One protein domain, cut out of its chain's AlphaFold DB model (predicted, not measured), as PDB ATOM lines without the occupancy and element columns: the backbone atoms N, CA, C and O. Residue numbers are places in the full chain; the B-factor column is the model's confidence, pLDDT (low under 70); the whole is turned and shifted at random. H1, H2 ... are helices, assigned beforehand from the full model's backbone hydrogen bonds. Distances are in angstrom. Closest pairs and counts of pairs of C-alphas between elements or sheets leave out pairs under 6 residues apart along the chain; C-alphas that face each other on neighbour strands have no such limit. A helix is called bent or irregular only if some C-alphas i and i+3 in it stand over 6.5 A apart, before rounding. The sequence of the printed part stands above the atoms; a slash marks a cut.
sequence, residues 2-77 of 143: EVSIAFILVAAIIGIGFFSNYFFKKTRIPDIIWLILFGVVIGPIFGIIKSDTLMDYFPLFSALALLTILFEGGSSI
ATOM      1  N   GLU A   2       4.111  32.174 255.127       71.75
ATOM      2  CA  GLU A   2       4.697  30.910 255.625       71.75
ATOM      3  C   GLU A   2       4.233  29.652 254.869       71.75
ATOM      4  O   GLU A   2       5.044  28.793 254.532       71.75
ATOM      5  N   VAL A   3       2.947  29.573 254.513       80.44
ATOM      6  CA  VAL A   3       2.390  28.407 253.802       80.44
ATOM      7  C   VAL A   3       3.007  28.242 252.405       80.44
ATOM      8  O   VAL A   3       3.358  27.132 252.017       80.44
ATOM      9  N   SER A   4       3.230  29.334 251.665       83.44
ATOM     10  CA  SER A   4       3.887  29.282 250.347       83.44
ATOM     11  C   SER A   4       5.332  28.784 250.425       83.44
ATOM     12  O   SER A   4       5.766  28.052 249.541       83.44
ATOM     13  N   ILE A   5       6.064  29.135 251.485       87.69
ATOM     14  CA  ILE A   5       7.446  28.678 251.694       87.69
ATOM     15  C   ILE A   5       7.469  27.175 251.982       87.69
ATOM     16  O   ILE A   5       8.301  26.465 251.422       87.69
ATOM     17  N   ALA A   6       6.520  26.671 252.778       81.25
ATOM     18  CA  ALA A   6       6.376  25.237 253.020       81.25
ATOM     19  C   ALA A   6       6.105  24.462 251.719       81.25
ATOM     20  O   ALA A   6       6.757  23.453 251.461       81.25
ATOM     21  N   PHE A   7       5.216  24.963 250.853       89.25
ATOM     22  CA  PHE A   7       4.963  24.342 249.548       89.25
ATOM     23  C   PHE A   7       6.195  24.351 248.636       89.25
ATOM     24  O   PHE A   7       6.467  23.348 247.980       89.25
ATOM     25  N   ILE A   8       6.967  25.441 248.621       91.44
ATOM     26  CA  ILE A   8       8.209  25.529 247.838       91.44
ATOM     27  C   ILE A   8       9.259  24.548 248.369       91.44
ATOM     28  O   ILE A   8       9.895  23.859 247.576       91.44
ATOM     29  N   LEU A   9       9.417  24.435 249.690       85.56
ATOM     30  CA  LEU A   9      10.345  23.486 250.311       85.56
ATOM     31  C   LEU A   9       9.968  22.039 249.996       85.56
ATOM     32  O   LEU A   9      10.823  21.259 249.589       85.56
ATOM     33  N   VAL A  10       8.688  21.686 250.119       87.88
ATOM     34  CA  VAL A  10       8.203  20.340 249.783       87.88
ATOM     35  C   VAL A  10       8.399  20.049 248.294       87.88
ATOM     36  O   VAL A  10       8.907  18.987 247.944       87.88
ATOM     37  N   ALA A  11       8.078  21.000 247.411       88.19
ATOM     38  CA  ALA A  11       8.309  20.855 245.977       88.19
ATOM     39  C   ALA A  11       9.802  20.704 245.638       88.19
ATOM     40  O   ALA A  11      10.155  19.887 244.790       88.19
ATOM     41  N   ALA A  12      10.683  21.436 246.325       88.94
ATOM     42  CA  ALA A  12      12.129  21.324 246.157       88.94
ATOM     43  C   ALA A  12      12.654  19.960 246.629       88.94
ATOM     44  O   ALA A  12      13.416  19.326 245.906       88.94
ATOM     45  N   ILE A  13      12.204  19.469 247.789       84.56
ATOM     46  CA  ILE A  13      12.583  18.149 248.316       84.56
ATOM     47  C   ILE A  13      12.128  17.038 247.361       84.56
ATOM     48  O   ILE A  13      12.921  16.164 247.010       84.56
ATOM     49  N   ILE A  14      10.879  17.093 246.885       86.06
ATOM     50  CA  ILE A  14      10.346  16.119 245.920       86.06
ATOM     51  C   ILE A  14      11.104  16.209 244.589       86.06
ATOM     52  O   ILE A  14      11.458  15.178 244.019       86.06
ATOM     53  N   GLY A  15      11.395  17.421 244.110       87.19
ATOM     54  CA  GLY A  15      12.163  17.645 242.886       87.19
ATOM     55  C   GLY A  15      13.568  17.053 242.973       87.19
ATOM     56  O   GLY A  15      13.973  16.298 242.092       87.19
ATOM     57  N   ILE A  16      14.285  17.316 244.066       82.00
ATOM     58  CA  ILE A  16      15.615  16.750 244.324       82.00
ATOM     59  C   ILE A  16      15.541  15.221 244.411       82.00
ATOM     60  O   ILE A  16      16.355  14.539 243.791       82.00
ATOM     61  N   GLY A  17      14.539  14.669 245.103       70.25
ATOM     62  CA  GLY A  17      14.320  13.223 245.182       70.25
ATOM     63  C   GLY A  17      14.066  12.582 243.813       70.25
ATOM     64  O   GLY A  17      14.629  11.532 243.501       70.25
ATOM     65  N   PHE A  18      13.284  13.239 242.953       80.25
ATOM     66  CA  PHE A  18      13.018  12.777 241.592       80.25
ATOM     67  C   PHE A  18      14.269  12.818 240.710       80.25
ATOM     68  O   PHE A  18      14.577  11.833 240.039       80.25
ATOM     69  N   PHE A  19      15.022  13.923 240.733       76.69
ATOM     70  CA  PHE A  19      16.271  14.040 239.979       76.69
ATOM     71  C   PHE A  19      17.327  13.040 240.464       76.69
ATOM     72  O   PHE A  19      17.994  12.422 239.636       76.69
ATOM     73  N   SER A  20      17.424  12.813 241.774       62.34
ATOM     74  CA  SER A  20      18.314  11.808 242.364       62.34
ATOM     75  C   SER A  20      17.967  10.391 241.886       62.34
ATOM     76  O   SER A  20      18.828   9.670 241.382       62.34
ATOM     77  N   ASN A  21      16.680  10.021 241.905       63.78
ATOM     78  CA  ASN A  21      16.211   8.722 241.410       63.78
ATOM     79  C   ASN A  21      16.391   8.574 239.881       63.78
ATOM     80  O   ASN A  21      16.738   7.505 239.378       63.78
ATOM     81  N   TYR A  22      16.218   9.659 239.122       71.19
ATOM     82  CA  TYR A  22      16.475   9.673 237.680       71.19
ATOM     83  C   TYR A  22      17.961   9.448 237.356       71.19
ATOM     84  O   TYR A  22      18.288   8.635 236.487       71.19
ATOM     85  N   PHE A  23      18.868  10.115 238.075       62.44
ATOM     86  CA  PHE A  23      20.310   9.904 237.933       62.44
ATOM     87  C   PHE A  23      20.728   8.488 238.341       62.44
ATOM     88  O   PHE A  23      21.527   7.872 237.631       62.44
ATOM     89  N   PHE A  24      20.134   7.942 239.404       58.97
ATOM     90  CA  PHE A  24      20.350   6.561 239.838       58.97
ATOM     91  C   PHE A  24      19.979   5.557 238.734       58.97
ATOM     92  O   PHE A  24      20.805   4.739 238.324       58.97
ATOM     93  N   LYS A  25      18.779   5.688 238.148       62.81
ATOM     94  CA  LYS A  25      18.322   4.813 237.054       62.81
ATOM     95  C   LYS A  25      19.156   4.929 235.779       62.81
ATOM     96  O   LYS A  25      19.314   3.937 235.072       62.81
ATOM     97  N   LYS A  26      19.666   6.122 235.457       64.62
ATOM     98  CA  LYS A  26      20.412   6.351 234.211       64.62
ATOM     99  C   LYS A  26      21.879   5.938 234.303       64.62
ATOM    100  O   LYS A  26      22.434   5.491 233.305       64.62
ATOM    101  N   THR A  27      22.506   6.093 235.468       65.25
ATOM    102  CA  THR A  27      23.948   5.848 235.617       65.25
ATOM    103  C   THR A  27      24.280   4.441 236.101       65.25
ATOM    104  O   THR A  27      25.389   3.993 235.837       65.25
ATOM    105  N   ARG A  28      23.349   3.717 236.752       65.75
ATOM    106  CA  ARG A  28      23.604   2.405 237.399       65.75
ATOM    107  C   ARG A  28      24.778   2.424 238.401       65.75
ATOM    108  O   ARG A  28      25.253   1.372 238.817       65.75
ATOM    109  N   ILE A  29      25.256   3.611 238.771       67.06
ATOM    110  CA  ILE A  29      26.340   3.839 239.727       67.06
ATOM    111  C   ILE A  29      25.687   4.030 241.105       67.06
ATOM    112  O   ILE A  29      24.729   4.805 241.193       67.06
ATOM    113  N   PRO A  30      26.193   3.375 242.169       69.81
ATOM    114  CA  PRO A  30      25.766   3.640 243.537       69.81
ATOM    115  C   PRO A  30      25.765   5.138 243.861       69.81
ATOM    116  O   PRO A  30      26.731   5.855 243.592       69.81
ATOM    117  N   ASP A  31      24.681   5.599 244.471       73.12
ATOM    118  CA  ASP A  31      24.473   6.974 244.930       73.12
ATOM    119  C   ASP A  31      25.625   7.502 245.799       73.12
ATOM    120  O   ASP A  31      26.024   8.659 245.664       73.12
ATOM    121  N   ILE A  32      26.236   6.639 246.614       78.12
ATOM    122  CA  ILE A  32      27.368   6.994 247.475       78.12
ATOM    123  C   ILE A  32      28.564   7.573 246.705       78.12
ATOM    124  O   ILE A  32      29.241   8.469 247.209       78.12
ATOM    125  N   ILE A  33      28.802   7.127 245.466       81.88
ATOM    126  CA  ILE A  33      29.901   7.636 244.630       81.88
ATOM    127  C   ILE A  33      29.623   9.088 244.238       81.88
ATOM    128  O   ILE A  33      30.513   9.935 244.321       81.88
ATOM    129  N   TRP A  34      28.377   9.394 243.872       80.31
ATOM    130  CA  TRP A  34      27.954  10.757 243.561       80.31
ATOM    131  C   TRP A  34      28.029  11.661 244.788       80.31
ATOM    132  O   TRP A  34      28.539  12.775 244.686       80.31
ATOM    133  N   LEU A  35      27.592  11.176 245.953       83.81
ATOM    134  CA  LEU A  35      27.656  11.928 247.208       83.81
ATOM    135  C   LEU A  35      29.099  12.290 247.592       83.81
ATOM    136  O   LEU A  35      29.369  13.445 247.919       83.81
ATOM    137  N   ILE A  36      30.033  11.338 247.491       86.62
ATOM    138  CA  ILE A  36      31.460  11.589 247.744       86.62
ATOM    139  C   ILE A  36      32.002  12.626 246.754       86.62
ATOM    140  O   ILE A  36      32.662  13.580 247.164       86.62
ATOM    141  N   LEU A  37      31.695  12.475 245.463       88.31
ATOM    142  CA  LEU A  37      32.185  13.376 244.422       88.31
ATOM    143  C   LEU A  37      31.672  14.806 244.621       88.31
ATOM    144  O   LEU A  37      32.462  15.747 244.588       88.31
ATOM    145  N   PHE A  38      30.379  14.982 244.900       86.19
ATOM    146  CA  PHE A  38      29.823  16.298 245.217       86.19
ATOM    147  C   PHE A  38      30.436  16.894 246.486       86.19
ATOM    148  O   PHE A  38      30.750  18.082 246.492       86.19
ATOM    149  N   GLY A  39      30.672  16.086 247.524       86.94
ATOM    150  CA  GLY A  39      31.351  16.533 248.741       86.94
ATOM    151  C   GLY A  39      32.761  17.065 248.471       86.94
ATOM    152  O   GLY A  39      33.116  18.143 248.946       86.94
ATOM    153  N   VAL A  40      33.545  16.359 247.649       88.38
ATOM    154  CA  VAL A  40      34.900  16.783 247.248       88.38
ATOM    155  C   VAL A  40      34.860  18.038 246.372       88.38
ATOM    156  O   VAL A  40      35.669  18.948 246.545       88.38
ATOM    157  N   VAL A  41      33.907  18.123 245.445       89.44
ATOM    158  CA  VAL A  41      33.764  19.291 244.571       89.44
ATOM    159  C   VAL A  41      33.385  20.532 245.385       89.44
ATOM    160  O   VAL A  41      34.064  21.553 245.310       89.44
ATOM    161  N   ILE A  42      32.346  20.454 246.213       86.69
ATOM    162  CA  ILE A  42      31.834  21.605 246.971       86.69
ATOM    163  C   ILE A  42      32.791  22.026 248.097       86.69
ATOM    164  O   ILE A  42      32.949  23.222 248.350       86.69
ATOM    165  N   GLY A  43      33.416  21.059 248.777       84.31
ATOM    166  CA  GLY A  43      34.315  21.305 249.904       84.31
ATOM    167  C   GLY A  43      35.685  21.820 249.450       84.31
ATOM    168  O   GLY A  43      35.862  23.029 249.322       84.31
ATOM    169  N   PRO A  44      36.675  20.941 249.218       82.88
ATOM    170  CA  PRO A  44      38.047  21.355 248.929       82.88
ATOM    171  C   PRO A  44      38.252  22.024 247.561       82.88
ATOM    172  O   PRO A  44      39.122  22.883 247.463       82.88
ATOM    173  N   ILE A  45      37.495  21.663 246.513       86.44
ATOM    174  CA  ILE A  45      37.734  22.216 245.163       86.44
ATOM    175  C   ILE A  45      37.173  23.637 245.032       86.44
ATOM    176  O   ILE A  45      37.891  24.542 244.614       86.44
ATOM    177  N   PHE A  46      35.903  23.851 245.385       86.56
ATOM    178  CA  PHE A  46      35.277  25.176 245.307       86.56
ATOM    179  C   PHE A  46      35.466  26.027 246.573       86.56
ATOM    180  O   PHE A  46      35.239  27.235 246.524       86.56
ATOM    181  N   GLY A  47      35.866  25.436 247.704       81.19
ATOM    182  CA  GLY A  47      36.116  26.162 248.954       81.19
ATOM    183  C   GLY A  47      34.866  26.785 249.583       81.19
ATOM    184  O   GLY A  47      34.985  27.639 250.460       81.19
ATOM    185  N   ILE A  48      33.669  26.386 249.136       80.62
ATOM    186  CA  ILE A  48      32.390  26.952 249.597       80.62
ATOM    187  C   ILE A  48      32.153  26.577 251.061       80.62
ATOM    188  O   ILE A  48      31.630  27.371 251.840       80.62
ATOM    189  N   ILE A  49      32.560  25.363 251.434       77.44
ATOM    190  CA  ILE A  49      32.402  24.817 252.775       77.44
ATOM    191  C   ILE A  49      33.780  24.706 253.429       77.44
ATOM    192  O   ILE A  49      34.620  23.922 252.989       77.44
ATOM    193  N   LYS A  50      34.007  25.470 254.505       79.06
ATOM    194  CA  LYS A  50      35.243  25.382 255.292       79.06
ATOM    195  C   LYS A  50      35.182  24.186 256.236       79.06
ATOM    196  O   LYS A  50      34.253  24.070 257.038       79.06
ATOM    197  N   SER A  51      36.198  23.328 256.175       76.50
ATOM    198  CA  SER A  51      36.300  22.132 257.018       76.50
ATOM    199  C   SER A  51      36.230  22.460 258.510       76.50
ATOM    200  O   SER A  51      35.516  21.770 259.226       76.50
ATOM    201  N   ASP A  52      36.865  23.548 258.957       81.06
ATOM    202  CA  ASP A  52      36.893  23.939 260.376       81.06
ATOM    203  C   ASP A  52      35.491  24.180 260.939       81.06
ATOM    204  O   ASP A  52      35.136  23.643 261.982       81.06
ATOM    205  N   THR A  53      34.647  24.902 260.196       80.94
ATOM    206  CA  THR A  53      33.257  25.134 260.613       80.94
ATOM    207  C   THR A  53      32.431  23.856 260.625       80.94
ATOM    208  O   THR A  53      31.494  23.754 261.405       80.94
ATOM    209  N   LEU A  54      32.757  22.870 259.783       81.62
ATOM    210  CA  LEU A  54      32.060  21.586 259.783       81.62
ATOM    211  C   LEU A  54      32.476  20.701 260.950       81.62
ATOM    212  O   LEU A  54      31.634  19.954 261.439       81.62
ATOM    213  N   MET A  55      33.735  20.771 261.388       85.12
ATOM    214  CA  MET A  55      34.253  19.922 262.462       85.12
ATOM    215  C   MET A  55      33.487  20.112 263.773       85.12
ATOM    216  O   MET A  55      33.238  19.127 264.461       85.12
ATOM    217  N   ASP A  56      33.027  21.330 264.071       88.31
ATOM    218  CA  ASP A  56      32.239  21.611 265.280       88.31
ATOM    219  C   ASP A  56      30.850  20.949 265.253       88.31
ATOM    220  O   ASP A  56      30.343  20.496 266.280       88.31
ATOM    221  N   TYR A  57      30.230  20.839 264.073       87.12
ATOM    222  CA  TYR A  57      28.909  20.220 263.913       87.12
ATOM    223  C   TYR A  57      28.971  18.734 263.531       87.12
ATOM    224  O   TYR A  57      27.977  18.016 263.664       87.12
ATOM    225  N   PHE A  58      30.123  18.250 263.061       88.19
ATOM    226  CA  PHE A  58      30.312  16.884 262.577       88.19
ATOM    227  C   PHE A  58      29.930  15.811 263.612       88.19
ATOM    228  O   PHE A  58      29.241  14.860 263.233       88.19
ATOM    229  N   PRO A  59      30.262  15.939 264.916       92.38
ATOM    230  CA  PRO A  59      29.824  14.976 265.925       92.38
ATOM    231  C   PRO A  59      28.297  14.861 266.018       92.38
ATOM    232  O   PRO A  59      27.770  13.754 266.088       92.38
ATOM    233  N   LEU A  60      27.573  15.983 265.954       94.06
ATOM    234  CA  LEU A  60      26.110  15.985 266.020       94.06
ATOM    235  C   LEU A  60      25.497  15.317 264.782       94.06
ATOM    236  O   LEU A  60      24.652  14.432 264.908       94.06
ATOM    237  N   PHE A  61      25.940  15.711 263.586       91.12
ATOM    238  CA  PHE A  61      25.418  15.154 262.337       91.12
ATOM    239  C   PHE A  61      25.760  13.675 262.168       91.12
ATOM    240  O   PHE A  61      24.899  12.897 261.762       91.12
ATOM    241  N   SER A  62      26.985  13.271 262.508       91.12
ATOM    242  CA  SER A  62      27.402  11.866 262.455       91.12
ATOM    243  C   SER A  62      26.597  11.001 263.426       91.12
ATOM    244  O   SER A  62      26.153   9.924 263.036       91.12
ATOM    245  N   ALA A  63      26.322  11.486 264.642       94.50
ATOM    246  CA  ALA A  63      25.480  10.786 265.605       94.50
ATOM    247  C   ALA A  63      24.036  10.630 265.108       94.50
ATOM    248  O   ALA A  63      23.477   9.539 265.204       94.50
ATOM    249  N   LEU A  64      23.442  11.686 264.542       95.56
ATOM    250  CA  LEU A  64      22.098  11.620 263.962       95.56
ATOM    251  C   LEU A  64      22.044  10.663 262.765       95.56
ATOM    252  O   LEU A  64      21.138   9.840 262.689       95.56
ATOM    253  N   ALA A  65      23.032  10.722 261.870       90.75
ATOM    254  CA  ALA A  65      23.121   9.814 260.732       90.75
ATOM    255  C   ALA A  65      23.260   8.353 261.188       90.75
ATOM    256  O   ALA A  65      22.509   7.497 260.729       90.75
ATOM    257  N   LEU A  66      24.166   8.074 262.132       92.69
ATOM    258  CA  LEU A  66      24.340   6.745 262.728       92.69
ATOM    259  C   LEU A  66      23.053   6.248 263.386       92.69
ATOM    260  O   LEU A  66      22.669   5.100 263.172       92.69
ATOM    261  N   LEU A  67      22.375   7.106 264.151       95.19
ATOM    262  CA  LEU A  67      21.103   6.783 264.789       95.19
ATOM    263  C   LEU A  67      20.050   6.400 263.748       95.19
ATOM    264  O   LEU A  67      19.415   5.360 263.890       95.19
ATOM    265  N   THR A  68      19.876   7.211 262.702       90.94
ATOM    266  CA  THR A  68      18.901   6.946 261.640       90.94
ATOM    267  C   THR A  68      19.225   5.657 260.891       90.94
ATOM    268  O   THR A  68      18.341   4.818 260.746       90.94
ATOM    269  N   ILE A  69      20.483   5.448 260.488       87.25
ATOM    270  CA  ILE A  69      20.916   4.235 259.774       87.25
ATOM    271  C   ILE A  69      20.691   2.989 260.638       87.25
ATOM    272  O   ILE A  69      20.172   1.981 260.155       87.25
ATOM    273  N   LEU A  70      21.050   3.045 261.924       89.19
ATOM    274  CA  LEU A  70      20.877   1.919 262.837       89.19
ATOM    275  C   LEU A  70      19.397   1.657 263.147       89.19
ATOM    276  O   LEU A  70      18.989   0.502 263.247       89.19
ATOM    277  N   PHE A  71      18.587   2.712 263.264       90.69
ATOM    278  CA  PHE A  71      17.145   2.606 263.463       90.69
ATOM    279  C   PHE A  71      16.453   1.980 262.251       90.69
ATOM    280  O   PHE A  71      15.671   1.048 262.409       90.69
ATOM    281  N   GLU A  72      16.767   2.441 261.043       85.12
ATOM    282  CA  GLU A  72      16.206   1.907 259.802       85.12
ATOM    283  C   GLU A  72      16.642   0.454 259.571       85.12
ATOM    284  O   GLU A  72      15.805  -0.426 259.340       85.12
ATOM    285  N   GLY A  73      17.937   0.168 259.751       82.94
ATOM    286  CA  GLY A  73      18.478  -1.187 259.679       82.94
ATOM    287  C   GLY A  73      17.828  -2.125 260.698       82.94
ATOM    288  O   GLY A  73      17.378  -3.212 260.336       82.94
ATOM    289  N   GLY A  74      17.705  -1.688 261.953       84.56
ATOM    290  CA  GLY A  74      17.092  -2.455 263.036       84.56
ATOM    291  C   GLY A  74      15.575  -2.624 262.913       84.56
ATOM    292  O   GLY A  74      15.047  -3.673 263.268       84.56
ATOM    293  N   SER A  75      14.856  -1.637 262.379       86.38
ATOM    294  CA  SER A  75      13.395  -1.697 262.224       86.38
ATOM    295  C   SER A  75      12.962  -2.721 261.166       86.38
ATOM    296  O   SER A  75      11.918  -3.357 261.304       86.38
ATOM    297  N   SER A  76      13.797  -2.950 260.147       80.12
ATOM    298  CA  SER A  76      13.554  -3.957 259.103       80.12
ATOM    299  C   SER A  76      13.729  -5.412 259.579       80.12
ATOM    300  O   SER A  76      13.335  -6.361 258.889       80.12
ATOM    301  N   ILE A  77      14.307  -5.611 260.770       84.31
ATOM    302  CA  ILE A  77      14.662  -6.922 261.304       84.31
ATOM    303  C   ILE A  77      13.430  -7.667 261.853       84.31
ATOM    304  O   ILE A  77      12.770  -7.255 262.806       84.31
TER     305      ILE A  77
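AT A GLANCE: This is residues 2 to 77 of the 143 residues of the protein "Na_H_Exchanger domain-containing protein" of Thermotogae bacterium (UniProt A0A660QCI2). Three helices are strung end to end in an open, loose frame: H2 and H3 run opposite ways as the two arms of a wide U, and the long helix H1 makes a corner with H2 at the beginning of H2. Few contacts join the parts; residues 2 to 19 of H1 stick out at one end of the printed part and residues 52 to 77, nearly the whole of the kinked H3 and the tail after it, at the other. The printed part has 76 residues with three named helices in the order H1, H2, H3 and no named strand; its class is all helix. The whole is loose, with a radius of gyration of the C-alphas of 15.9 A, and spans 38 by 36 by 32 A.

HOW THE PARTS SIT: Begin with H1, residues 2 to 27, which touches no helix. Near its end look at Phe 24: its C-alpha is 6.6 A from that of Asp 31 in H2, residues 31 to 45, and these are the closest C-alphas of the two helices. H1 and H2 are close but not clearly touching; they run opposite ways at a steep tilt of 68 degrees, only just short of about perpendicular. Go on to H3, residues 51 to 75. It is close to H2 but not clearly touching, the closest C-alphas being those of Gly 43 and Ser 51, 7.4 A apart. H2 and H3 run opposite ways at a shallow tilt of 8 degrees, though the line of H3 is a rough one, and their centres are 17.4 A apart. H1 and H3 are apart. In H1 every O i to N i+4 pair is within hydrogen-bond range; in H2 10 of 11 are, and in H3 17 of 21.

IN THESE COORDINATES: Find C-alpha 2 at (4.697, 30.910, 255.625); from there H1 runs 37.4 A to C-alpha 27 at (23.948, 5.848, 235.617). H2 runs 20.2 A from Asp 31 to Ile 45; it is neither bent nor irregular, but only just: C-alphas 41 and 44 are 6.4 A apart. H3 runs 33.5 A from Ser 51 to C-alpha 75 at (13.395, -1.697, 262.224). It has a kink of 54 degrees near residue 58, and it is irregular: C-alphas 56 and 59 are 7.1 A apart.

THE WHOLE: The two C-alphas farthest apart are those of Phe 46 and Ile 77, 41.4 A. The printed part has no cut, and the links from H1 to H2 and from H2 to H3 are tight. The mean pLDDT of the printed part is 82.3; look for values under 70 at residues 20 to 21 and 23 to 30, where the model's confidence is low.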